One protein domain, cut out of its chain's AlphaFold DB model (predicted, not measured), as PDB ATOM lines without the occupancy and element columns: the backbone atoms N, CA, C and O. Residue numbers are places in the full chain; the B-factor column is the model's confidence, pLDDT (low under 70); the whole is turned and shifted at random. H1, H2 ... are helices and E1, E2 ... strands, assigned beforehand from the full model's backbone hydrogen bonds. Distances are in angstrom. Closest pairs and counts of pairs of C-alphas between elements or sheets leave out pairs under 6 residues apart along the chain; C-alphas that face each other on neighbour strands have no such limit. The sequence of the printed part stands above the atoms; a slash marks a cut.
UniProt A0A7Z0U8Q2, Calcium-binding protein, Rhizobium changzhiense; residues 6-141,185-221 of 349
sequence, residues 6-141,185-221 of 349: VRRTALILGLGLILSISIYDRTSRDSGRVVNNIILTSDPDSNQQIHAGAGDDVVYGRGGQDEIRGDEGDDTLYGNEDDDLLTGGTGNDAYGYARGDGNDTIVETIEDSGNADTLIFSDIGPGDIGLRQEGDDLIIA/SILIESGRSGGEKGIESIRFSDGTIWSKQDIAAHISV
ATOM      1  N   VAL A   6      26.216  -6.904   6.168       49.00
ATOM      2  CA  VAL A   6      25.210  -6.464   7.145       49.00
ATOM      3  C   VAL A   6      25.892  -5.583   8.187       49.00
ATOM      4  O   VAL A   6      26.891  -6.000   8.786       49.00
ATOM      5  N   ARG A   7      25.373  -4.377   8.424       50.31
ATOM      6  CA  ARG A   7      25.827  -3.499   9.507       50.31
ATOM      7  C   ARG A   7      24.646  -3.210  10.427       50.31
ATOM      8  O   ARG A   7      23.672  -2.599  10.017       50.31
ATOM      9  N   ARG A   8      24.741  -3.671  11.676       49.94
ATOM     10  CA  ARG A   8      23.788  -3.300  12.726       49.94
ATOM     11  C   ARG A   8      24.191  -1.940  13.269       49.94
ATOM     12  O   ARG A   8      25.318  -1.806  13.757       49.94
ATOM     13  N   THR A   9      23.298  -0.969  13.186       51.28
ATOM     14  CA  THR A   9      23.526   0.365  13.731       51.28
ATOM     15  C   THR A   9      22.372   0.665  14.677       51.28
ATOM     16  O   THR A   9      21.222   0.685  14.271       51.28
ATOM     17  N   ALA A  10      22.664   0.841  15.965       45.44
ATOM     18  CA  ALA A  10      21.706   1.456  16.876       45.44
ATOM     19  C   ALA A  10      21.904   2.967  16.737       45.44
ATOM     20  O   ALA A  10      22.959   3.477  17.130       45.44
ATOM     21  N   LEU A  11      20.959   3.658  16.106       44.06
ATOM     22  CA  LEU A  11      21.009   5.110  15.985       44.06
ATOM     23  C   LEU A  11      20.162   5.696  17.117       44.06
ATOM     24  O   LEU A  11      18.961   5.466  17.190       44.06
ATOM     25  N   ILE A  12      20.809   6.419  18.030       41.12
ATOM     26  CA  ILE A  12      20.113   7.183  19.069       41.12
ATOM     27  C   ILE A  12      19.917   8.588  18.503       41.12
ATOM     28  O   ILE A  12      20.810   9.432  18.604       41.12
ATOM     29  N   LEU A  13      18.776   8.822  17.863       39.41
ATOM     30  CA  LEU A  13      18.253  10.169  17.639       39.41
ATOM     31  C   LEU A  13      17.221  10.429  18.744       39.41
ATOM     32  O   LEU A  13      16.554   9.506  19.195       39.41
ATOM     33  N   GLY A  14      17.215  11.646  19.291       37.38
ATOM     34  CA  GLY A  14      16.641  11.968  20.604       37.38
ATOM     35  C   GLY A  14      15.302  11.290  20.943       37.38
ATOM     36  O   GLY A  14      14.363  11.362  20.168       37.38
ATOM     37  N   LEU A  15      15.256  10.727  22.161       41.25
ATOM     38  CA  LEU A  15      14.147  10.050  22.866       41.25
ATOM     39  C   LEU A  15      13.901   8.552  22.594       41.25
ATOM     40  O   LEU A  15      13.214   7.942  23.407       41.25
ATOM     41  N   GLY A  16      14.558   7.916  21.621       47.97
ATOM     42  CA  GLY A  16      14.398   6.474  21.371       47.97
ATOM     43  C   GLY A  16      15.635   5.808  20.759       47.97
ATOM     44  O   GLY A  16      16.504   6.469  20.193       47.97
ATOM     45  N   LEU A  17      15.768   4.490  20.919       48.56
ATOM     46  CA  LEU A  17      16.890   3.686  20.416       48.56
ATOM     47  C   LEU A  17      16.451   2.865  19.195       48.56
ATOM     48  O   LEU A  17      16.099   1.698  19.340       48.56
ATOM     49  N   ILE A  18      16.421   3.466  18.004       51.94
ATOM     50  CA  ILE A  18      15.964   2.778  16.784       51.94
ATOM     51  C   ILE A  18      16.979   1.693  16.411       51.94
ATOM     52  O   ILE A  18      18.191   1.948  16.327       51.94
ATOM     53  N   LEU A  19      16.494   0.467  16.196       57.75
ATOM     54  CA  LEU A  19      17.320  -0.623  15.693       57.75
ATOM     55  C   LEU A  19      17.217  -0.636  14.168       57.75
ATOM     56  O   LEU A  19      16.209  -1.087  13.630       57.75
ATOM     57  N   SER A  20      18.271  -0.189  13.481       57.41
ATOM     58  CA  SER A  20      18.367  -0.326  12.030       57.41
ATOM     59  C   SER A  20      19.408  -1.370  11.631       57.41
ATOM     60  O   SER A  20      20.524  -1.468  12.172       57.41
ATOM     61  N   ILE A  21      19.027  -2.208  10.673       61.56
ATOM     62  CA  ILE A  21      19.927  -3.145  10.012       61.56
ATOM     63  C   ILE A  21      20.078  -2.681   8.573       61.56
ATOM     64  O   ILE A  21      19.186  -2.899   7.768       61.56
ATOM     65  N   SER A  22      21.227  -2.092   8.255       64.31
ATOM     66  CA  SER A  22      21.537  -1.660   6.894       64.31
ATOM     67  C   SER A  22      22.289  -2.754   6.140       64.31
ATOM     68  O   SER A  22      23.280  -3.321   6.639       64.31
ATOM     69  N   ILE A  23      21.845  -3.030   4.920       58.00
ATOM     70  CA  ILE A  23      22.434  -3.992   3.989       58.00
ATOM     71  C   ILE A  23      23.022  -3.211   2.808       58.00
ATOM     72  O   ILE A  23      22.392  -2.319   2.261       58.00
ATOM     73  N   TYR A  24      24.264  -3.525   2.423       51.59
ATOM     74  CA  TYR A  24      24.972  -2.808   1.353       51.59
ATOM     75  C   TYR A  24      25.406  -3.753   0.229       51.59
ATOM     76  O   TYR A  24      26.014  -4.796   0.519       51.59
ATOM     77  N   ASP A  25      25.232  -3.335  -1.032       48.03
ATOM     78  CA  ASP A  25      25.966  -3.906  -2.169       48.03
ATOM     79  C   ASP A  25      27.348  -3.239  -2.325       48.03
ATOM     80  O   ASP A  25      27.563  -2.054  -2.071       48.03
ATOM     81  N   ARG A  26      28.352  -4.029  -2.706       48.47
ATOM     82  CA  ARG A  26      29.773  -3.649  -2.708       48.47
ATOM     83  C   ARG A  26      30.213  -2.898  -3.968       48.47
ATOM     84  O   ARG A  26      31.400  -2.575  -4.068       48.47
ATOM     85  N   THR A  27      29.321  -2.679  -4.932       47.84
ATOM     86  CA  THR A  27      29.667  -2.207  -6.281       47.84
ATOM     87  C   THR A  27      29.697  -0.681  -6.436       47.84
ATOM     88  O   THR A  27      30.439  -0.206  -7.295       47.84
ATOM     89  N   SER A  28      29.037   0.108  -5.575       44.12
ATOM     90  CA  SER A  28      29.083   1.580  -5.647       44.12
ATOM     91  C   SER A  28      30.182   2.178  -4.751       44.12
ATOM     92  O   SER A  28      30.059   2.363  -3.534       44.12
ATOM     93  N   ARG A  29      31.340   2.457  -5.359       48.22
ATOM     94  CA  ARG A  29      32.343   3.371  -4.795       48.22
ATOM     95  C   ARG A  29      32.044   4.782  -5.307       48.22
ATOM     96  O   ARG A  29      32.287   5.055  -6.473       48.22
ATOM     97  N   ASP A  30      31.600   5.616  -4.370       48.97
ATOM     98  CA  ASP A  30      31.410   7.070  -4.434       48.97
ATOM     99  C   ASP A  30      30.198   7.601  -5.231       48.97
ATOM    100  O   ASP A  30      29.960   7.225  -6.370       48.97
ATOM    101  N   SER A  31      29.460   8.493  -4.544       41.34
ATOM    102  CA  SER A  31      28.204   9.208  -4.863       41.34
ATOM    103  C   SER A  31      26.938   8.357  -5.096       41.34
ATOM    104  O   SER A  31      26.755   7.826  -6.182       41.34
ATOM    105  N   GLY A  32      26.044   8.278  -4.095       46.97
ATOM    106  CA  GLY A  32      24.721   7.631  -4.209       46.97
ATOM    107  C   GLY A  32      24.679   6.196  -3.672       46.97
ATOM    108  O   GLY A  32      24.499   5.244  -4.425       46.97
ATOM    109  N   ARG A  33      24.916   6.009  -2.367       54.78
ATOM    110  CA  ARG A  33      24.735   4.692  -1.738       54.78
ATOM    111  C   ARG A  33      23.249   4.459  -1.477       54.78
ATOM    112  O   ARG A  33      22.738   5.024  -0.524       54.78
ATOM    113  N   VAL A  34      22.635   3.606  -2.288       57.16
ATOM    114  CA  VAL A  34      21.356   2.945  -1.994       57.16
ATOM    115  C   VAL A  34      21.590   1.973  -0.829       57.16
ATOM    116  O   VAL A  34      22.547   1.185  -0.874       57.16
ATOM    117  N   VAL A  35      20.825   2.096   0.255       68.50
ATOM    118  CA  VAL A  35      20.992   1.328   1.494       68.50
ATOM    119  C   VAL A  35      19.648   0.773   1.936       68.50
ATOM    120  O   VAL A  35      18.909   1.467   2.610       68.50
ATOM    121  N   ASN A  36      19.436  -0.513   1.682       71.38
ATOM    122  CA  ASN A  36      18.255  -1.220   2.153       71.38
ATOM    123  C   ASN A  36      18.332  -1.423   3.676       71.38
ATOM    124  O   ASN A  36      19.308  -1.992   4.200       71.38
ATOM    125  N   ASN A  37      17.309  -0.984   4.389       73.38
ATOM    126  CA  ASN A  37      17.202  -0.942   5.833       73.38
ATOM    127  C   ASN A  37      16.069  -1.847   6.304       73.38
ATOM    128  O   ASN A  37      15.010  -1.922   5.705       73.38
ATOM    129  N   ILE A  38      16.287  -2.520   7.431       78.06
ATOM    130  CA  ILE A  38      15.188  -3.035   8.252       78.06
ATOM    131  C   ILE A  38      15.115  -2.143   9.483       78.06
ATOM    132  O   ILE A  38      16.082  -2.107  10.258       78.06
ATOM    133  N   ILE A  39      14.004  -1.431   9.642       78.56
ATOM    134  CA  ILE A  39      13.766  -0.459  10.708       78.56
ATOM    135  C   ILE A  39      12.707  -1.011  11.661       78.56
ATOM    136  O   ILE A  39      11.622  -1.414  11.252       78.56
ATOM    137  N   LEU A  40      13.051  -1.041  12.948       73.94
ATOM    138  CA  LEU A  40      12.162  -1.432  14.039       73.94
ATOM    139  C   LEU A  40      12.124  -0.308  15.071       73.94
ATOM    140  O   LEU A  40      13.183   0.106  15.574       73.94
ATOM    141  N   THR A  41      10.917   0.145  15.407       67.62
ATOM    142  CA  THR A  41      10.702   1.172  16.426       67.62
ATOM    143  C   THR A  41      11.224   0.754  17.793       67.62
ATOM    144  O   THR A  41      11.281  -0.426  18.173       67.62
ATOM    145  N   SER A  42      11.685   1.759  18.531       61.22
ATOM    146  CA  SER A  42      12.456   1.561  19.758       61.22
ATOM    147  C   SER A  42      11.616   1.426  21.020       61.22
ATOM    148  O   SER A  42      12.019   0.727  21.953       61.22
ATOM    149  N   ASP A  43      10.459   2.082  21.020       71.38
ATOM    150  CA  ASP A  43       9.443   2.038  22.060       71.38
ATOM    151  C   ASP A  43       8.129   1.649  21.362       71.38
ATOM    152  O   ASP A  43       7.675   2.396  20.499       71.38
ATOM    153  N   PRO A  44       7.597   0.441  21.618       67.19
ATOM    154  CA  PRO A  44       6.519  -0.145  20.824       67.19
ATOM    155  C   PRO A  44       5.132   0.442  21.092       67.19
ATOM    156  O   PRO A  44       4.190  -0.077  20.524       67.19
ATOM    157  N   ASP A  45       4.995   1.419  21.991       75.50
ATOM    158  CA  ASP A  45       3.701   2.025  22.338       75.50
ATOM    159  C   ASP A  45       3.707   3.561  22.127       75.50
ATOM    160  O   ASP A  45       2.849   4.273  22.654       75.50
ATOM    161  N   SER A  46       4.727   4.115  21.458       82.62
ATOM    162  CA  SER A  46       4.928   5.565  21.332       82.62
ATOM    163  C   SER A  46       4.841   6.015  19.880       82.62
ATOM    164  O   SER A  46       5.537   5.439  19.059       82.62
ATOM    165  N   ASN A  47       4.167   7.135  19.625       86.25
ATOM    166  CA  ASN A  47       4.135   7.793  18.318       86.25
ATOM    167  C   ASN A  47       5.533   8.237  17.854       86.25
ATOM    168  O   ASN A  47       6.237   8.962  18.575       86.25
ATOM    169  N   GLN A  48       5.916   7.861  16.641       85.25
ATOM    170  CA  GLN A  48       7.232   8.109  16.058       85.25
ATOM    171  C   GLN A  48       7.137   8.725  14.663       85.25
ATOM    172  O   GLN A  48       6.153   8.580  13.958       85.25
ATOM    173  N   GLN A  49       8.202   9.426  14.271       89.88
ATOM    174  CA  GLN A  49       8.411   9.877  12.896       89.88
ATOM    175  C   GLN A  49       9.588   9.098  12.313       89.88
ATOM    176  O   GLN A  49      10.698   9.149  12.859       89.88
ATOM    177  N   ILE A  50       9.347   8.368  11.231       87.38
ATOM    178  CA  ILE A  50      10.299   7.437  10.631       87.38
ATOM    179  C   ILE A  50      10.528   7.818   9.170       87.38
ATOM    180  O   ILE A  50       9.585   8.026   8.420       87.38
ATOM    181  N   HIS A  51      11.799   7.869   8.781       89.12
ATOM    182  CA  HIS A  51      12.249   8.065   7.405       89.12
ATOM    183  C   HIS A  51      13.227   6.946   7.065       89.12
ATOM    184  O   HIS A  51      14.254   6.817   7.750       89.12
ATOM    185  N   ALA A  52      12.891   6.121   6.076       88.06
ATOM    186  CA  ALA A  52      13.694   4.963   5.702       88.06
ATOM    187  C   ALA A  52      14.907   5.385   4.853       88.06
ATOM    188  O   ALA A  52      16.057   5.075   5.201       88.06
ATOM    189  N   GLY A  53      14.683   6.293   3.904       86.94
ATOM    190  CA  GLY A  53      15.720   6.948   3.122       86.94
ATOM    191  C   GLY A  53      15.841   6.330   1.734       86.94
ATOM    192  O   GLY A  53      14.852   6.027   1.098       86.94
ATOM    193  N   ALA A  54      17.064   6.218   1.212       88.00
ATOM    194  CA  ALA A  54      17.262   5.653  -0.122       88.00
ATOM    195  C   ALA A  54      17.557   4.148  -0.070       88.00
ATOM    196  O   ALA A  54      18.547   3.746   0.552       88.00
ATOM    197  N   GLY A  55      16.829   3.361  -0.853       87.50
ATOM    198  CA  GLY A  55      16.890   1.908  -0.977       87.50
ATOM    199  C   GLY A  55      15.559   1.243  -0.673       87.50
ATOM    200  O   GLY A  55      14.677   1.864  -0.121       87.50
ATOM    201  N   ASP A  56      15.453  -0.033  -1.044       90.75
ATOM    202  CA  ASP A  56      14.244  -0.826  -0.791       90.75
ATOM    203  C   ASP A  56      14.246  -1.256   0.686       90.75
ATOM    204  O   ASP A  56      14.969  -2.194   1.078       90.75
ATOM    205  N   ASP A  57      13.500  -0.538   1.516       91.38
ATOM    206  CA  ASP A  57      13.496  -0.661   2.966       91.38
ATOM    207  C   ASP A  57      12.294  -1.469   3.479       91.38
ATOM    208  O   ASP A  57      11.287  -1.681   2.815       91.38
ATOM    209  N   VAL A  58      12.409  -1.979   4.706       91.31
ATOM    210  CA  VAL A  58      11.314  -2.630   5.432       91.31
ATOM    211  C   VAL A  58      11.166  -1.961   6.790       91.31
ATOM    212  O   VAL A  58      12.093  -1.996   7.608       91.31
ATOM    213  N   VAL A  59       9.994  -1.396   7.061       90.62
ATOM    214  CA  VAL A  59       9.724  -0.611   8.269       90.62
ATOM    215  C   VAL A  59       8.574  -1.218   9.065       90.62
ATOM    216  O   VAL A  59       7.547  -1.572   8.499       90.62
ATOM    217  N   TYR A  60       8.750  -1.326  10.384       89.62
ATOM    218  CA  TYR A  60       7.725  -1.777  11.330       89.62
ATOM    219  C   TYR A  60       7.531  -0.734  12.439       89.62
ATOM    220  O   TYR A  60       8.428  -0.612  13.285       89.62
ATOM    221  N   GLY A  61       6.386  -0.039  12.441       87.12
ATOM    222  CA  GLY A  61       5.927   0.949  13.436       87.12
ATOM    223  C   GLY A  61       5.625   0.337  14.808       87.12
ATOM    224  O   GLY A  61       6.118   0.775  15.846       87.12
ATOM    225  N   ARG A  62       5.032  -0.859  14.797       87.19
ATOM    226  CA  ARG A  62       4.667  -1.683  15.965       87.19
ATOM    227  C   ARG A  62       3.429  -1.170  16.694       87.19
ATOM    228  O   ARG A  62       2.435  -1.873  16.642       87.19
ATOM    229  N   GLY A  63       3.511  -0.087  17.443       83.69
ATOM    230  CA  GLY A  63       2.383   0.428  18.214       83.69
ATOM    231  C   GLY A  63       2.619   1.877  18.607       83.69
ATOM    232  O   GLY A  63       3.767   2.326  18.679       83.69
ATOM    233  N   GLY A  64       1.543   2.597  18.916       86.56
ATOM    234  CA  GLY A  64       1.523   4.058  18.861       86.56
ATOM    235  C   GLY A  64       1.152   4.561  17.462       86.56
ATOM    236  O   GLY A  64       1.254   3.827  16.500       86.56
ATOM    237  N   GLN A  65       0.705   5.816  17.364       90.19
ATOM    238  CA  GLN A  65       0.309   6.419  16.081       90.19
ATOM    239  C   GLN A  65       1.542   7.004  15.393       90.19
ATOM    240  O   GLN A  65       1.990   8.109  15.739       90.19
ATOM    241  N   ASP A  66       2.118   6.249  14.475       90.88
ATOM    242  CA  ASP A  66       3.361   6.548  13.790       90.88
ATOM    243  C   ASP A  66       3.138   7.286  12.462       90.88
ATOM    244  O   ASP A  66       2.138   7.131  11.767       90.88
ATOM    245  N   GLU A  67       4.116   8.108  12.090       93.06
ATOM    246  CA  GLU A  67       4.258   8.704  10.764       93.06
ATOM    247  C   GLU A  67       5.477   8.063  10.097       93.06
ATOM    248  O   GLU A  67       6.624   8.302  10.490       93.06
ATOM    249  N   ILE A  68       5.230   7.210   9.107       93.06
ATOM    250  CA  ILE A  68       6.239   6.382   8.453       93.06
ATOM    251  C   ILE A  68       6.396   6.809   7.001       93.06
ATOM    252  O   ILE A  68       5.424   6.854   6.250       93.06
ATOM    253  N   ARG A  69       7.641   7.058   6.592       92.38
ATOM    254  CA  ARG A  69       8.003   7.398   5.220       92.38
ATOM    255  C   ARG A  69       9.073   6.455   4.667       92.38
ATOM    256  O   ARG A  69      10.132   6.328   5.286       92.38
ATOM    257  N   GLY A  70       8.789   5.823   3.528       90.94
ATOM    258  CA  GLY A  70       9.736   4.987   2.780       90.94
ATOM    259  C   GLY A  70      10.856   5.816   2.142       90.94
ATOM    260  O   GLY A  70      12.028   5.597   2.426       90.94
ATOM    261  N   ASP A  71      10.482   6.928   1.506       90.31
ATOM    262  CA  ASP A  71      11.359   7.833   0.748       90.31
ATOM    263  C   ASP A  71      11.700   7.310  -0.665       90.31
ATOM    264  O   ASP A  71      10.840   7.402  -1.534       90.31
ATOM    265  N   GLU A  72      12.938   6.906  -0.968       89.69
ATOM    266  CA  GLU A  72      13.340   6.495  -2.329       89.69
ATOM    267  C   GLU A  72      13.592   4.981  -2.389       89.69
ATOM    268  O   GLU A  72      14.629   4.546  -1.902       89.69
ATOM    269  N   GLY A  73      12.793   4.188  -3.099       89.25
ATOM    270  CA  GLY A  73      13.015   2.745  -3.257       89.25
ATOM    271  C   GLY A  73      11.708   1.963  -3.305       89.25
ATOM    272  O   GLY A  73      10.647   2.536  -3.143       89.25
ATOM    273  N   ASP A  74      11.775   0.654  -3.563       91.62
ATOM    274  CA  ASP A  74      10.590  -0.211  -3.439       91.62
ATOM    275  C   ASP A  74      10.417  -0.615  -1.956       91.62
ATOM    276  O   ASP A  74      10.968  -1.628  -1.508       91.62
ATOM    277  N   ASP A  75       9.694   0.169  -1.161       93.38
ATOM    278  CA  ASP A  75       9.628  -0.000   0.290       93.38
ATOM    279  C   ASP A  75       8.527  -0.965   0.749       93.38
ATOM    280  O   ASP A  75       7.548  -1.250   0.065       93.38
ATOM    281  N   THR A  76       8.668  -1.519   1.953       95.06
ATOM    282  CA  THR A  76       7.609  -2.277   2.630       95.06
ATOM    283  C   THR A  76       7.330  -1.694   4.010       95.06
ATOM    284  O   THR A  76       8.146  -1.819   4.925       95.06
ATOM    285  N   LEU A  77       6.153  -1.102   4.185       95.56
ATOM    286  CA  LEU A  77       5.766  -0.360   5.380       95.56
ATOM    287  C   LEU A  77       4.670  -1.103   6.155       95.56
ATOM    288  O   LEU A  77       3.632  -1.472   5.607       95.56
ATOM    289  N   TYR A  78       4.902  -1.310   7.449       94.56
ATOM    290  CA  TYR A  78       3.934  -1.853   8.397       94.56
ATOM    291  C   TYR A  78       3.752  -0.846   9.531       94.56
ATOM    292  O   TYR A  78       4.680  -0.670  10.322       94.56
ATOM    293  N   GLY A  79       2.578  -0.220   9.627       90.44
ATOM    294  CA  GLY A  79       2.203   0.562  10.811       90.44
ATOM    295  C   GLY A  79       2.094  -0.339  12.045       90.44
ATOM    296  O   GLY A  79       2.853  -0.201  13.003       90.44
ATOM    297  N   ASN A  80       1.365  -1.448  11.866       90.56
ATOM    298  CA  ASN A  80       0.963  -2.399  12.899       90.56
ATOM    299  C   ASN A  80      -0.139  -1.822  13.788       90.56
ATOM    300  O   ASN A  80      -1.203  -1.528  13.278       90.56
ATOM    301  N   GLU A  81       0.023  -1.826  15.104       86.44
ATOM    302  CA  GLU A  81      -1.069  -1.504  16.014       86.44
ATOM    303  C   GLU A  81      -1.255   0.021  16.137       86.44
ATOM    304  O   GLU A  81      -0.271   0.741  16.188       86.44
ATOM    305  N   ASP A  82      -2.498   0.463  16.353       86.62
ATOM    306  CA  ASP A  82      -2.939   1.868  16.406       86.62
ATOM    307  C   ASP A  82      -3.114   2.527  15.017       86.62
ATOM    308  O   ASP A  82      -3.073   1.858  13.996       86.62
ATOM    309  N   ASP A  83      -3.506   3.806  14.992       85.88
ATOM    310  CA  ASP A  83      -3.871   4.519  13.757       85.88
ATOM    311  C   ASP A  83      -2.627   5.206  13.164       85.88
ATOM    312  O   ASP A  83      -2.179   6.227  13.703       85.88
ATOM    313  N   ASP A  84      -2.093   4.684  12.059       92.88
ATOM    314  CA  ASP A  84      -0.818   5.128  11.483       92.88
ATOM    315  C   ASP A  84      -0.960   5.944  10.189       92.88
ATOM    316  O   ASP A  84      -1.936   5.838   9.446       92.88
ATOM    317  N   LEU A  85       0.056   6.754   9.879       93.81
ATOM    318  CA  LEU A  85       0.221   7.443   8.596       93.81
ATOM    319  C   LEU A  85       1.422   6.861   7.844       93.81
ATOM    320  O   LEU A  85       2.565   7.036   8.260       93.81
ATOM    321  N   LEU A  86       1.173   6.222   6.703       95.75
ATOM    322  CA  LEU A  86       2.181   5.566   5.871       95.75
ATOM    323  C   LEU A  86       2.321   6.301   4.534       95.75
ATOM    324  O   LEU A  86       1.345   6.496   3.816       95.75
ATOM    325  N   THR A  87       3.535   6.712   4.181       93.88
ATOM    326  CA  THR A  87       3.865   7.345   2.897       93.88
ATOM    327  C   THR A  87       4.984   6.560   2.225       93.88
ATOM    328  O   THR A  87       6.091   6.530   2.754       93.88
ATOM    329  N   GLY A  88       4.716   5.946   1.078       90.38
ATOM    330  CA  GLY A  88       5.696   5.155   0.324       90.38
ATOM    331  C   GLY A  88       6.829   6.034  -0.182       90.38
ATOM    332  O   GLY A  88       7.906   6.080   0.408       90.38
ATOM    333  N   GLY A  89       6.515   6.904  -1.137       89.31
ATOM    334  CA  GLY A  89       7.470   7.855  -1.690       89.31
ATOM    335  C   GLY A  89       7.642   7.610  -3.178       89.31
ATOM    336  O   GLY A  89       6.675   7.760  -3.918       89.31
ATOM    337  N   THR A  90       8.867   7.340  -3.626       88.56
ATOM    338  CA  THR A  90       9.153   6.981  -5.022       88.56
ATOM    339  C   THR A  90       9.537   5.513  -5.102       88.56
ATOM    340  O   THR A  90      10.505   5.135  -4.452       88.56
ATOM    341  N   GLY A  91       8.915   4.741  -5.986       88.94
ATOM    342  CA  GLY A  91       9.179   3.309  -6.123       88.94
ATOM    343  C   GLY A  91       7.870   2.538  -6.167       88.94
ATOM    344  O   GLY A  91       6.820   3.137  -6.352       88.94
ATOM    345  N   ASN A  92       7.931   1.210  -6.137       91.06
ATOM    346  CA  ASN A  92       6.745   0.368  -6.002       91.06
ATOM    347  C   ASN A  92       6.675  -0.125  -4.563       91.06
ATOM    348  O   ASN A  92       7.366  -1.078  -4.186       91.06
ATOM    349  N   ASP A  93       5.817   0.511  -3.790       93.31
ATOM    350  CA  ASP A  93       5.750   0.346  -2.354       93.31
ATOM    351  C   ASP A  93       4.719  -0.713  -1.949       93.31
ATOM    352  O   ASP A  93       3.748  -1.025  -2.648       93.31
ATOM    353  N   ALA A  94       4.940  -1.323  -0.792       95.25
ATOM    354  CA  ALA A  94       4.084  -2.349  -0.228       95.25
ATOM    355  C   ALA A  94       3.644  -1.978   1.189       95.25
ATOM    356  O   ALA A  94       4.462  -1.794   2.084       95.25
ATOM    357  N   TYR A  95       2.340  -1.975   1.431       97.06
ATOM    358  CA  TYR A  95       1.754  -1.654   2.732       97.06
ATOM    359  C   TYR A  95       1.181  -2.913   3.345       97.06
ATOM    360  O   TYR A  95       0.345  -3.577   2.735       97.06
ATOM    361  N   GLY A  96       1.632  -3.286   4.534       95.69
ATOM    362  CA  GLY A  96       1.105  -4.451   5.226       95.69
ATOM    363  C   GLY A  96       0.038  -4.077   6.240       95.69
ATOM    364  O   GLY A  96       0.283  -3.219   7.077       95.69
ATOM    365  N   TYR A  97      -1.090  -4.785   6.201       93.88
ATOM    366  CA  TYR A  97      -2.185  -4.610   7.152       93.88
ATOM    367  C   TYR A  97      -2.716  -5.959   7.659       93.88
ATOM    368  O   TYR A  97      -2.816  -6.950   6.915       93.88
ATOM    369  N   ALA A  98      -3.071  -6.007   8.934       90.19
ATOM    370  CA  ALA A  98      -3.716  -7.123   9.608       90.19
ATOM    371  C   ALA A  98      -4.957  -6.660  10.378       90.19
ATOM    372  O   ALA A  98      -5.121  -5.493  10.734       90.19
ATOM    373  N   ARG A  99      -5.871  -7.585  10.671       80.62
ATOM    374  CA  ARG A  99      -7.045  -7.252  11.478       80.62
ATOM    375  C   ARG A  99      -6.634  -6.809  12.886       80.62
ATOM    376  O   ARG A  99      -5.994  -7.555  13.623       80.62
ATOM    377  N   GLY A 100      -7.125  -5.637  13.283       75.19
ATOM    378  CA  GLY A 100      -6.849  -5.050  14.595       75.19
ATOM    379  C   GLY A 100      -5.616  -4.149  14.633       75.19
ATOM    380  O   GLY A 100      -5.268  -3.720  15.733       75.19
ATOM    381  N   ASP A 101      -5.013  -3.873  13.471       83.81
ATOM    382  CA  ASP A 101      -3.953  -2.879  13.299       83.81
ATOM    383  C   ASP A 101      -4.500  -1.493  13.670       83.81
ATOM    384  O   ASP A 101      -4.160  -0.980  14.725       83.81
ATOM    385  N   GLY A 102      -5.534  -1.000  12.991       79.38
ATOM    386  CA  GLY A 102      -6.164   0.263  13.379       79.38
ATOM    387  C   GLY A 102      -6.913   0.913  12.231       79.38
ATOM    388  O   GLY A 102      -7.420   0.224  11.340       79.38
ATOM    389  N   ASN A 103      -7.033   2.236  12.279       81.12
ATOM    390  CA  ASN A 103      -7.470   3.064  11.163       81.12
ATOM    391  C   ASN A 103      -6.260   3.756  10.541       81.12
ATOM    392  O   ASN A 103      -5.886   4.851  10.958       81.12
ATOM    393  N   ASP A 104      -5.693   3.132   9.516       89.44
ATOM    394  CA  ASP A 104      -4.467   3.622   8.898       89.44
ATOM    395  C   ASP A 104      -4.764   4.539   7.720       89.44
ATOM    396  O   ASP A 104      -5.763   4.397   7.010       89.44
ATOM    397  N   THR A 105      -3.863   5.481   7.478       90.88
ATOM    398  CA  THR A 105      -3.866   6.345   6.303       90.88
ATOM    399  C   THR A 105      -2.640   6.047   5.458       90.88
ATOM    400  O   THR A 105      -1.514   6.141   5.935       90.88
ATOM    401  N   ILE A 106      -2.852   5.727   4.187       94.19
ATOM    402  CA  ILE A 106      -1.798   5.544   3.193       94.19
ATOM    403  C   ILE A 106      -1.835   6.727   2.232       94.19
ATOM    404  O   ILE A 106      -2.887   7.070   1.684       94.19
ATOM    405  N   VAL A 107      -0.673   7.331   2.011       90.44
ATOM    406  CA  VAL A 107      -0.486   8.460   1.106       90.44
ATOM    407  C   VAL A 107       0.477   8.060   0.006       90.44
ATOM    408  O   VAL A 107       1.648   7.790   0.265       90.44
ATOM    409  N   GLU A 108      -0.024   8.102  -1.227       87.31
ATOM    410  CA  GLU A 108       0.783   7.885  -2.422       87.31
ATOM    411  C   GLU A 108       1.029   9.167  -3.204       87.31
ATOM    412  O   GLU A 108       0.137  10.013  -3.376       87.31
ATOM    413  N   THR A 109       2.250   9.306  -3.722       72.81
ATOM    414  CA  THR A 109       2.660  10.481  -4.497       72.81
ATOM    415  C   THR A 109       3.011  10.112  -5.932       72.81
ATOM    416  O   THR A 109       3.537   9.051  -6.214       72.81
ATOM    417  N   ILE A 110       2.732  11.017  -6.872       64.94
ATOM    418  CA  ILE A 110       3.017  10.828  -8.311       64.94
ATOM    419  C   ILE A 110       4.471  11.156  -8.674       64.94
ATOM    420  O   ILE A 110       4.742  11.552  -9.808       64.94
ATOM    421  N   GLU A 111       5.403  11.112  -7.723       56.66
ATOM    422  CA  GLU A 111       6.785  11.547  -7.949       56.66
ATOM    423  C   GLU A 111       7.593  10.450  -8.679       56.66
ATOM    424  O   GLU A 111       8.479   9.829  -8.121       56.66
ATOM    425  N   ASP A 112       7.237  10.226  -9.950       54.91
ATOM    426  CA  ASP A 112       7.910   9.502 -11.042       54.91
ATOM    427  C   ASP A 112       8.839   8.300 -10.716       54.91
ATOM    428  O   ASP A 112       9.944   8.430 -10.192       54.91
ATOM    429  N   SER A 113       8.472   7.163 -11.327       53.78
ATOM    430  CA  SER A 113       9.146   5.852 -11.430       53.78
ATOM    431  C   SER A 113       8.822   4.840 -10.331       53.78
ATOM    432  O   SER A 113       9.652   4.485  -9.510       53.78
ATOM    433  N   GLY A 114       7.616   4.291 -10.424       57.84
ATOM    434  CA  GLY A 114       7.120   3.266  -9.522       57.84
ATOM    435  C   GLY A 114       5.676   3.619  -9.227       57.84
ATOM    436  O   GLY A 114       5.392   4.670  -8.676       57.84
ATOM    437  N   ASN A 115       4.775   2.844  -9.809       67.50
ATOM    438  CA  ASN A 115       3.333   3.063  -9.721       67.50
ATOM    439  C   ASN A 115       2.694   1.677  -9.654       67.50
ATOM    440  O   ASN A 115       1.799   1.370 -10.438       67.50
ATOM    441  N   ALA A 116       3.312   0.747  -8.932       85.75
ATOM    442  CA  ALA A 116       2.791  -0.601  -8.758       85.75
ATOM    443  C   ALA A 116       2.645  -0.878  -7.265       85.75
ATOM    444  O   ALA A 116       3.068  -1.926  -6.767       85.75
ATOM    445  N   ASP A 117       2.041   0.081  -6.575       91.00
ATOM    446  CA  ASP A 117       1.934   0.092  -5.132       91.00
ATOM    447  C   ASP A 117       0.883  -0.923  -4.698       91.00
ATOM    448  O   ASP A 117      -0.145  -1.154  -5.355       91.00
ATOM    449  N   THR A 118       1.176  -1.627  -3.614       93.94
ATOM    450  CA  THR A 118       0.433  -2.823  -3.228       93.94
ATOM    451  C   THR A 118       0.052  -2.789  -1.760       93.94
ATOM    452  O   THR A 118       0.905  -2.828  -0.880       93.94
ATOM    453  N   LEU A 119      -1.247  -2.854  -1.476       95.56
ATOM    454  CA  LEU A 119      -1.729  -3.182  -0.138       95.56
ATOM    455  C   LEU A 119      -1.753  -4.704   0.046       95.56
ATOM    456  O   LEU A 119      -2.307  -5.436  -0.776       95.56
ATOM    457  N   ILE A 120      -1.173  -5.196   1.134       96.69
ATOM    458  CA  ILE A 120      -1.035  -6.616   1.450       96.69
ATOM    459  C   ILE A 120      -1.748  -6.913   2.764       96.69
ATOM    460  O   ILE A 120      -1.288  -6.553   3.847       96.69
ATOM    461  N   PHE A 121      -2.828  -7.677   2.669       93.38
ATOM    462  CA  PHE A 121      -3.522  -8.225   3.819       93.38
ATOM    463  C   PHE A 121      -2.899  -9.541   4.276       93.38
ATOM    464  O   PHE A 121      -2.764 -10.493   3.502       93.38
ATOM    465  N   SER A 122      -2.551  -9.616   5.560       90.44
ATOM    466  CA  SER A 122      -1.944 -10.820   6.141       90.44
ATOM    467  C   SER A 122      -2.970 -11.876   6.579       90.44
ATOM    468  O   SER A 122      -2.696 -13.072   6.460       90.44
ATOM    469  N   ASP A 123      -4.158 -11.457   7.023       85.75
ATOM    470  CA  ASP A 123      -5.213 -12.325   7.567       85.75
ATOM    471  C   ASP A 123      -6.646 -11.966   7.110       85.75
ATOM    472  O   ASP A 123      -7.615 -12.533   7.614       85.75
ATOM    473  N   ILE A 124      -6.781 -11.062   6.135       80.50
ATOM    474  CA  ILE A 124      -8.062 -10.572   5.607       80.50
ATOM    475  C   ILE A 124      -8.284 -11.116   4.185       80.50
ATOM    476  O   ILE A 124      -7.414 -10.999   3.313       80.50
ATOM    477  N   GLY A 125      -9.458 -11.715   3.951       78.00
ATOM    478  CA  GLY A 125      -9.882 -12.233   2.650       78.00
ATOM    479  C   GLY A 125     -10.757 -11.255   1.849       78.00
ATOM    480  O   GLY A 125     -11.230 -10.252   2.383       78.00
ATOM    481  N   PRO A 126     -11.047 -11.547   0.566       73.19
ATOM    482  CA  PRO A 126     -11.835 -10.650  -0.289       73.19
ATOM    483  C   PRO A 126     -13.252 -10.349   0.228       73.19
ATOM    484  O   PRO A 126     -13.760  -9.249   0.037       73.19
ATOM    485  N   GLY A 127     -13.893 -11.311   0.900       66.62
ATOM    486  CA  GLY A 127     -15.229 -11.138   1.490       66.62
ATOM    487  C   GLY A 127     -15.240 -10.403   2.836       66.62
ATOM    488  O   GLY A 127     -16.312 -10.084   3.349       66.62
ATOM    489  N   ASP A 128     -14.065 -10.143   3.413       67.31
ATOM    490  CA  ASP A 128     -13.907  -9.461   4.696       67.31
ATOM    491  C   ASP A 128     -13.826  -7.939   4.550       67.31
ATOM    492  O   ASP A 128     -13.778  -7.252   5.565       67.31
ATOM    493  N   ILE A 129     -13.801  -7.389   3.334       66.25
ATOM    494  CA  ILE A 129     -13.646  -5.945   3.123       66.25
ATOM    495  C   ILE A 129     -14.848  -5.323   2.413       66.25
ATOM    496  O   ILE A 129     -15.560  -5.971   1.646       66.25
ATOM    497  N   GLY A 130     -15.085  -4.042   2.676       65.50
ATOM    498  CA  GLY A 130     -15.921  -3.168   1.857       65.50
ATOM    499  C   GLY A 130     -15.081  -2.024   1.304       65.50
ATOM    500  O   GLY A 130     -14.319  -1.419   2.051       65.50
ATOM    501  N   LEU A 131     -15.218  -1.724   0.013       66.94
ATOM    502  CA  LEU A 131     -14.560  -0.584  -0.622       66.94
ATOM    503  C   LEU A 131     -15.557   0.555  -0.824       66.94
ATOM    504  O   LEU A 131     -16.703   0.320  -1.209       66.94
ATOM    505  N   ARG A 132     -15.118   1.788  -0.589       65.50
ATOM    506  CA  ARG A 132     -15.930   2.991  -0.768       65.50
ATOM    507  C   ARG A 132     -15.071   4.142  -1.259       65.50
ATOM    508  O   ARG A 132     -14.021   4.402  -0.697       65.50
ATOM    509  N   GLN A 133     -15.536   4.852  -2.276       67.06
ATOM    510  CA  GLN A 133     -14.878   6.063  -2.758       67.06
ATOM    511  C   GLN A 133     -15.538   7.294  -2.116       67.06
ATOM    512  O   GLN A 133     -16.753   7.460  -2.227       67.06
ATOM    513  N   GLU A 134     -14.759   8.172  -1.482       62.50
ATOM    514  CA  GLU A 134     -15.198   9.490  -1.004       62.50
ATOM    515  C   GLU A 134     -14.394  10.592  -1.692       62.50
ATOM    516  O   GLU A 134     -13.234  10.827  -1.378       62.50
ATOM    517  N   GLY A 135     -15.002  11.284  -2.660       71.12
ATOM    518  CA  GLY A 135     -14.261  12.261  -3.460       71.12
ATOM    519  C   GLY A 135     -13.093  11.590  -4.186       71.12
ATOM    520  O   GLY A 135     -13.310  10.662  -4.971       71.12
ATOM    521  N   ASP A 136     -11.869  12.039  -3.910       74.62
ATOM    522  CA  ASP A 136     -10.654  11.440  -4.467       74.62
ATOM    523  C   ASP A 136     -10.058  10.335  -3.576       74.62
ATOM    524  O   ASP A 136      -9.124   9.668  -4.005       74.62
ATOM    525  N   ASP A 137     -10.632  10.055  -2.404       73.69
ATOM    526  CA  ASP A 137     -10.095   9.082  -1.449       73.69
ATOM    527  C   ASP A 137     -10.765   7.708  -1.566       73.69
ATOM    528  O   ASP A 137     -11.982   7.601  -1.758       73.69
ATOM    529  N   LEU A 138      -9.979   6.642  -1.423       78.50
ATOM    530  CA  LEU A 138     -10.487   5.273  -1.320       78.50
ATOM    531  C   LEU A 138     -10.473   4.830   0.141       78.50
ATOM    532  O   LEU A 138      -9.433   4.801   0.783       78.50
ATOM    533  N   ILE A 139     -11.629   4.425   0.650       71.75
ATOM    534  CA  ILE A 139     -11.811   3.882   1.991       71.75
ATOM    535  C   ILE A 139     -12.028   2.378   1.893       71.75
ATOM    536  O   ILE A 139     -12.912   1.902   1.177       71.75
ATOM    537  N   ILE A 140     -11.247   1.635   2.665       76.00
ATOM    538  CA  ILE A 140     -11.347   0.190   2.828       76.00
ATOM    539  C   ILE A 140     -11.818  -0.074   4.253       76.00
ATOM    540  O   ILE A 140     -11.086   0.138   5.214       76.00
ATOM    541  N   ALA A 141     -13.059  -0.523   4.400       67.31
ATOM    542  CA  ALA A 141     -13.614  -0.934   5.680       67.31
ATOM    543  C   ALA A 141     -13.361  -2.429   5.892       67.31
ATOM    544  O   ALA A 141     -13.745  -3.246   5.050       67.31
ATOM    545  N   SER A 185     -10.017   0.276   9.590       69.31
ATOM    546  CA  SER A 185     -10.149   0.840   8.251       69.31
ATOM    547  C   SER A 185      -8.816   1.272   7.679       69.31
ATOM    548  O   SER A 185      -7.834   1.423   8.395       69.31
ATOM    549  N   ILE A 186      -8.787   1.433   6.364       81.25
ATOM    550  CA  ILE A 186      -7.657   2.025   5.665       81.25
ATOM    551  C   ILE A 186      -8.206   3.127   4.774       81.25
ATOM    552  O   ILE A 186      -9.115   2.890   3.973       81.25
ATOM    553  N   LEU A 187      -7.655   4.324   4.906       78.75
ATOM    554  CA  LEU A 187      -7.863   5.441   3.999       78.75
ATOM    555  C   LEU A 187      -6.673   5.521   3.043       78.75
ATOM    556  O   LEU A 187      -5.546   5.710   3.480       78.75
ATOM    557  N   ILE A 188      -6.913   5.419   1.740       84.19
ATOM    558  CA  ILE A 188      -5.926   5.745   0.710       84.19
ATOM    559  C   ILE A 188      -6.215   7.171   0.232       84.19
ATOM    560  O   ILE A 188      -7.176   7.398  -0.517       84.19
ATOM    561  N   GLU A 189      -5.405   8.131   0.672       80.50
ATOM    562  CA  GLU A 189      -5.575   9.541   0.314       80.50
ATOM    563  C   GLU A 189      -5.315   9.746  -1.181       80.50
ATOM    564  O   GLU A 189      -4.340   9.243  -1.746       80.50
ATOM    565  N   SER A 190      -6.201  10.486  -1.851       71.19
ATOM    566  CA  SER A 190      -6.192  10.656  -3.310       71.19
ATOM    567  C   SER A 190      -6.207   9.331  -4.097       71.19
ATOM    568  O   SER A 190      -5.905   9.325  -5.292       71.19
ATOM    569  N   GLY A 191      -6.564   8.211  -3.455       57.75
ATOM    570  CA  GLY A 191      -6.528   6.860  -4.010       57.75
ATOM    571  C   GLY A 191      -7.676   6.513  -4.947       57.75
ATOM    572  O   GLY A 191      -8.123   5.366  -4.984       57.75
ATOM    573  N   ARG A 192      -8.195   7.496  -5.686       65.00
ATOM    574  CA  ARG A 192      -9.354   7.316  -6.547       65.00
ATOM    575  C   ARG A 192      -9.171   6.154  -7.503       65.00
ATOM    576  O   ARG A 192      -8.215   6.096  -8.272       65.00
ATOM    577  N   SER A 193     -10.179   5.293  -7.534       54.81
ATOM    578  CA  SER A 193     -10.344   4.288  -8.575       54.81
ATOM    579  C   SER A 193     -10.179   4.891  -9.980       54.81
ATOM    580  O   SER A 193     -10.955   5.757 -10.397       54.81
ATOM    581  N   GLY A 194      -9.145   4.456 -10.707       54.94
ATOM    582  CA  GLY A 194      -8.801   4.969 -12.041       54.94
ATOM    583  C   GLY A 194      -8.046   6.309 -12.067       54.94
ATOM    584  O   GLY A 194      -7.789   6.826 -13.154       54.94
ATOM    585  N   GLY A 195      -7.690   6.867 -10.907       58.53
ATOM    586  CA  GLY A 195      -6.763   7.988 -10.767       58.53
ATOM    587  C   GLY A 195      -5.298   7.564 -10.917       58.53
ATOM    588  O   GLY A 195      -4.957   6.381 -10.875       58.53
ATOM    589  N   GLU A 196      -4.417   8.549 -11.094       64.19
ATOM    590  CA  GLU A 196      -2.962   8.346 -11.217       64.19
ATOM    591  C   GLU A 196      -2.260   8.152  -9.856       64.19
ATOM    592  O   GLU A 196      -1.065   7.892  -9.831       64.19
ATOM    593  N   LYS A 197      -3.005   8.279  -8.748       68.62
ATOM    594  CA  LYS A 197      -2.555   8.165  -7.351       68.62
ATOM    595  C   LYS A 197      -3.197   6.965  -6.646       68.62
ATOM    596  O   LYS A 197      -4.202   6.432  -7.131       68.62
ATOM    597  N   GLY A 198      -2.644   6.598  -5.491       79.25
ATOM    598  CA  GLY A 198      -3.076   5.466  -4.666       79.25
ATOM    599  C   GLY A 198      -2.549   4.129  -5.167       79.25
ATOM    600  O   GLY A 198      -1.808   4.081  -6.134       79.25
ATOM    601  N   ILE A 199      -2.997   3.046  -4.536       86.88
ATOM    602  CA  ILE A 199      -2.500   1.696  -4.811       86.88
ATOM    603  C   ILE A 199      -2.989   1.113  -6.148       86.88
ATOM    604  O   ILE A 199      -4.133   1.312  -6.580       86.88
ATOM    605  N   GLU A 200      -2.147   0.294  -6.774       89.62
ATOM    606  CA  GLU A 200      -2.461  -0.454  -7.992       89.62
ATOM    607  C   GLU A 200      -2.959  -1.862  -7.730       89.62
ATOM    608  O   GLU A 200      -3.584  -2.454  -8.618       89.62
ATOM    609  N   SER A 201      -2.677  -2.434  -6.562       91.69
ATOM    610  CA  SER A 201      -3.192  -3.756  -6.238       91.69
ATOM    611  C   SER A 201      -3.459  -3.987  -4.757       91.69
ATOM    612  O   SER A 201      -2.838  -3.392  -3.880       91.69
ATOM    613  N   ILE A 202      -4.407  -4.883  -4.486       93.62
ATOM    614  CA  ILE A 202      -4.661  -5.438  -3.157       93.62
ATOM    615  C   ILE A 202      -4.375  -6.931  -3.224       93.62
ATOM    616  O   ILE A 202      -4.957  -7.649  -4.039       93.62
ATOM    617  N   ARG A 203      -3.506  -7.417  -2.345       95.62
ATOM    618  CA  ARG A 203      -3.220  -8.836  -2.163       95.62
ATOM    619  C   ARG A 203      -3.852  -9.332  -0.871       95.62
ATOM    620  O   ARG A 203      -3.523  -8.845   0.203       95.62
ATOM    621  N   PHE A 204      -4.701 -10.344  -0.979       91.56
ATOM    622  CA  PHE A 204      -5.415 -10.949   0.142       91.56
ATOM    623  C   PHE A 204      -4.662 -12.130   0.756       91.56
ATOM    624  O   PHE A 204      -3.776 -12.730   0.133       91.56
ATOM    625  N   SER A 205      -5.068 -12.514   1.967       90.94
ATOM    626  CA  SER A 205      -4.456 -13.611   2.725       90.94
ATOM    627  C   SER A 205      -4.642 -14.989   2.075       90.94
ATOM    628  O   SER A 205      -3.830 -15.890   2.283       90.94
ATOM    629  N   ASP A 206      -5.695 -15.168   1.270       82.69
ATOM    630  CA  ASP A 206      -5.951 -16.389   0.489       82.69
ATOM    631  C   ASP A 206      -5.106 -16.474  -0.800       82.69
ATOM    632  O   ASP A 206      -5.137 -17.485  -1.507       82.69
ATOM    633  N   GLY A 207      -4.314 -15.436  -1.088       87.88
ATOM    634  CA  GLY A 207      -3.498 -15.316  -2.290       87.88
ATOM    635  C   GLY A 207      -4.220 -14.692  -3.485       87.88
ATOM    636  O   GLY A 207      -3.581 -14.524  -4.525       87.88
ATOM    637  N   THR A 208      -5.500 -14.331  -3.358       89.50
ATOM    638  CA  THR A 208      -6.220 -13.525  -4.350       89.50
ATOM    639  C   THR A 208      -5.535 -12.169  -4.492       89.50
ATOM    640  O   THR A 208      -5.071 -11.587  -3.511       89.50
ATOM    641  N   ILE A 209      -5.455 -11.660  -5.720       92.19
ATOM    642  CA  ILE A 209      -4.926 -10.328  -6.012       92.19
ATOM    643  C   ILE A 209      -5.979  -9.581  -6.821       92.19
ATOM    644  O   ILE A 209      -6.431 -10.086  -7.849       92.19
ATOM    645  N   TRP A 210      -6.360  -8.397  -6.358       86.44
ATOM    646  CA  TRP A 210      -7.156  -7.439  -7.115       86.44
ATOM    647  C   TRP A 210      -6.227  -6.417  -7.754       86.44
ATOM    648  O   TRP A 210      -5.456  -5.765  -7.059       86.44
ATOM    649  N   SER A 211      -6.297  -6.280  -9.075       87.44
ATOM    650  CA  SER A 211      -5.671  -5.179  -9.813       87.44
ATOM    651  C   SER A 211      -6.426  -3.866  -9.599       87.44
ATOM    652  O   SER A 211      -7.559  -3.878  -9.133       87.44
ATOM    653  N   LYS A 212      -5.879  -2.733 -10.050       77.75
ATOM    654  CA  LYS A 212      -6.576  -1.435 -10.029       77.75
ATOM    655  C   LYS A 212      -7.930  -1.495 -10.734       77.75
ATOM    656  O   LYS A 212      -8.873  -0.851 -10.296       77.75
ATOM    657  N   GLN A 213      -8.052  -2.308 -11.788       75.00
ATOM    658  CA  GLN A 213      -9.327  -2.553 -12.460       75.00
ATOM    659  C   GLN A 213     -10.281  -3.395 -11.605       75.00
ATOM    660  O   GLN A 213     -11.479  -3.135 -11.623       75.00
ATOM    661  N   ASP A 214      -9.781  -4.377 -10.859       80.38
ATOM    662  CA  ASP A 214     -10.607  -5.173  -9.950       80.38
ATOM    663  C   ASP A 214     -11.022  -4.344  -8.734       80.38
ATOM    664  O   ASP A 214     -12.196  -4.338  -8.395       80.38
ATOM    665  N   ILE A 215     -10.107  -3.588  -8.121       76.88
ATOM    666  CA  ILE A 215     -10.394  -2.603  -7.068       76.88
ATOM    667  C   ILE A 215     -11.457  -1.640  -7.580       76.88
ATOM    668  O   ILE A 215     -12.483  -1.467  -6.935       76.88
ATOM    669  N   ALA A 216     -11.274  -1.103  -8.789       69.06
ATOM    670  CA  ALA A 216     -12.267  -0.277  -9.444       69.06
ATOM    671  C   ALA A 216     -13.590  -1.002  -9.632       69.06
ATOM    672  O   ALA A 216     -14.604  -0.405  -9.345       69.06
ATOM    673  N   ALA A 217     -13.610  -2.262 -10.065       61.47
ATOM    674  CA  ALA A 217     -14.829  -3.044 -10.251       61.47
ATOM    675  C   ALA A 217     -15.550  -3.357  -8.926       61.47
ATOM    676  O   ALA A 217     -16.776  -3.405  -8.896       61.47
ATOM    677  N   HIS A 218     -14.803  -3.524  -7.833       63.06
ATOM    678  CA  HIS A 218     -15.330  -3.751  -6.486       63.06
ATOM    679  C   HIS A 218     -15.728  -2.435  -5.793       63.06
ATOM    680  O   HIS A 218     -16.633  -2.440  -4.964       63.06
ATOM    681  N   ILE A 219     -15.137  -1.303  -6.195       58.16
ATOM    682  CA  ILE A 219     -15.653   0.056  -5.962       58.16
ATOM    683  C   ILE A 219     -16.848   0.326  -6.885       58.16
ATOM    684  O   ILE A 219     -17.750   1.038  -6.491       58.16
ATOM    685  N   SER A 220     -16.924  -0.285  -8.071       40.34
ATOM    686  CA  SER A 220     -18.044  -0.215  -9.028       40.34
ATOM    687  C   SER A 220     -19.205  -1.140  -8.656       40.34
ATOM    688  O   SER A 220     -20.127  -1.327  -9.445       40.34
ATOM    689  N   VAL A 221     -19.205  -1.667  -7.429       38.94
ATOM    690  CA  VAL A 221     -20.444  -2.005  -6.713       38.94
ATOM    691  C   VAL A 221     -21.050  -0.741  -6.069       38.94
ATOM    692  O   VAL A 221     -22.111  -0.794  -5.466       38.94
TER     693      VAL A 221
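This is residues 6 to 141 and 185 to 221 of the 349 residues of the protein "Calcium-binding protein" of Rhizobium changzhiense (UniProt A0A7Z0U8Q2). The chain winds in stacked, flattened turns between two twisted sheets that lie face to face as a sandwich, E3 to E11 going by turns to the one sheet and the other. At one end the hairpin of E1 and E2 prolongs the larger sheet, and at the other end the short helix H1 lies by E12 and E15; residues 26 to 31 stick out. The 173 printed residues hold sixteen named strands, E1 to E16, then H1: mostly strand. The mixed sheets run E1, E2, E3, E5, E7, E9, E11, E15, E16 and E4, E6, E8, E10, E14, E13, E12. The whole is compact, with a radius of gyration of the C-alphas of 16.4 A and spans of 51 by 35 by 29 A.

The larger sheet holds E1, residues 6 to 13, 20.9 A long from C-alpha 6 at (25.210, -6.464, 7.145); E2, 16 to 24, 24.5 A; E3, 36 to 40; E5, 58 to 62; E7, 76 to 80; E9, 94 to 97; E11, 118 to 121; E15, 201 to 203; and E16, 209 to 211. The other holds E4, 49 to 54, 16.3 A; E6, 67 to 72, 16.1 A; E8, 85 to 90, 16.3 A; E10, 103 to 107; E14, 185 to 189; E13, 137 to 141; and E12, 129 to 134, 16.1 A. H1, residues 212 to 219, ends at C-alpha 219 at (-15.653, 0.056, -5.962).

In the larger sheet E1, E2 and E3 form a meander, each strand the antiparallel neighbour of the one before, with N 9 and O 20 at 3.0 A and N 21 and O 38 at 3.0 A. Neighbours from E3 to E15 are parallel; for E5 and E7, N 61 and O 78 are 2.8 A apart. E15 and E16 are an antiparallel hairpin, N 210 to O 202 2.8 A. In the other sheet neighbours from E4 to E14 are parallel, with N 68 of E6 and O 85 of E8 at 2.8 A. E14 and E13 are antiparallel, N 140 to O 186 2.8 A, and E12 and E13 are a hairpin, N 132 to O 139 2.8 A. The facing parts of the sheets are 10.0 A centre to centre, their best planes 15 degrees apart; the closest C-alphas of E7 and E8, Leu 77 and Leu 86, are 6.9 A apart. H1 is on both sheets; its closest C-alphas are Leu 131 of E12 and Ile 219, 5.5 A, and Ser 201 of E15 and Lys 212, 5.6 A. Every O i to N i+4 pair of H1 is within hydrogen-bond range.

The two farthest C-alphas, of Arg 29 and Val 221, are 53.1 A apart. Residues 142 to 184 are not printed; C-alphas 141 and 185 are 4.7 A apart across the cut. The links E2 to E3 and E14 to E15 are long. The mean pLDDT of the printed part is 75.6, with 62 residues under 70, among them residues 6 to 35 and 216 to 221.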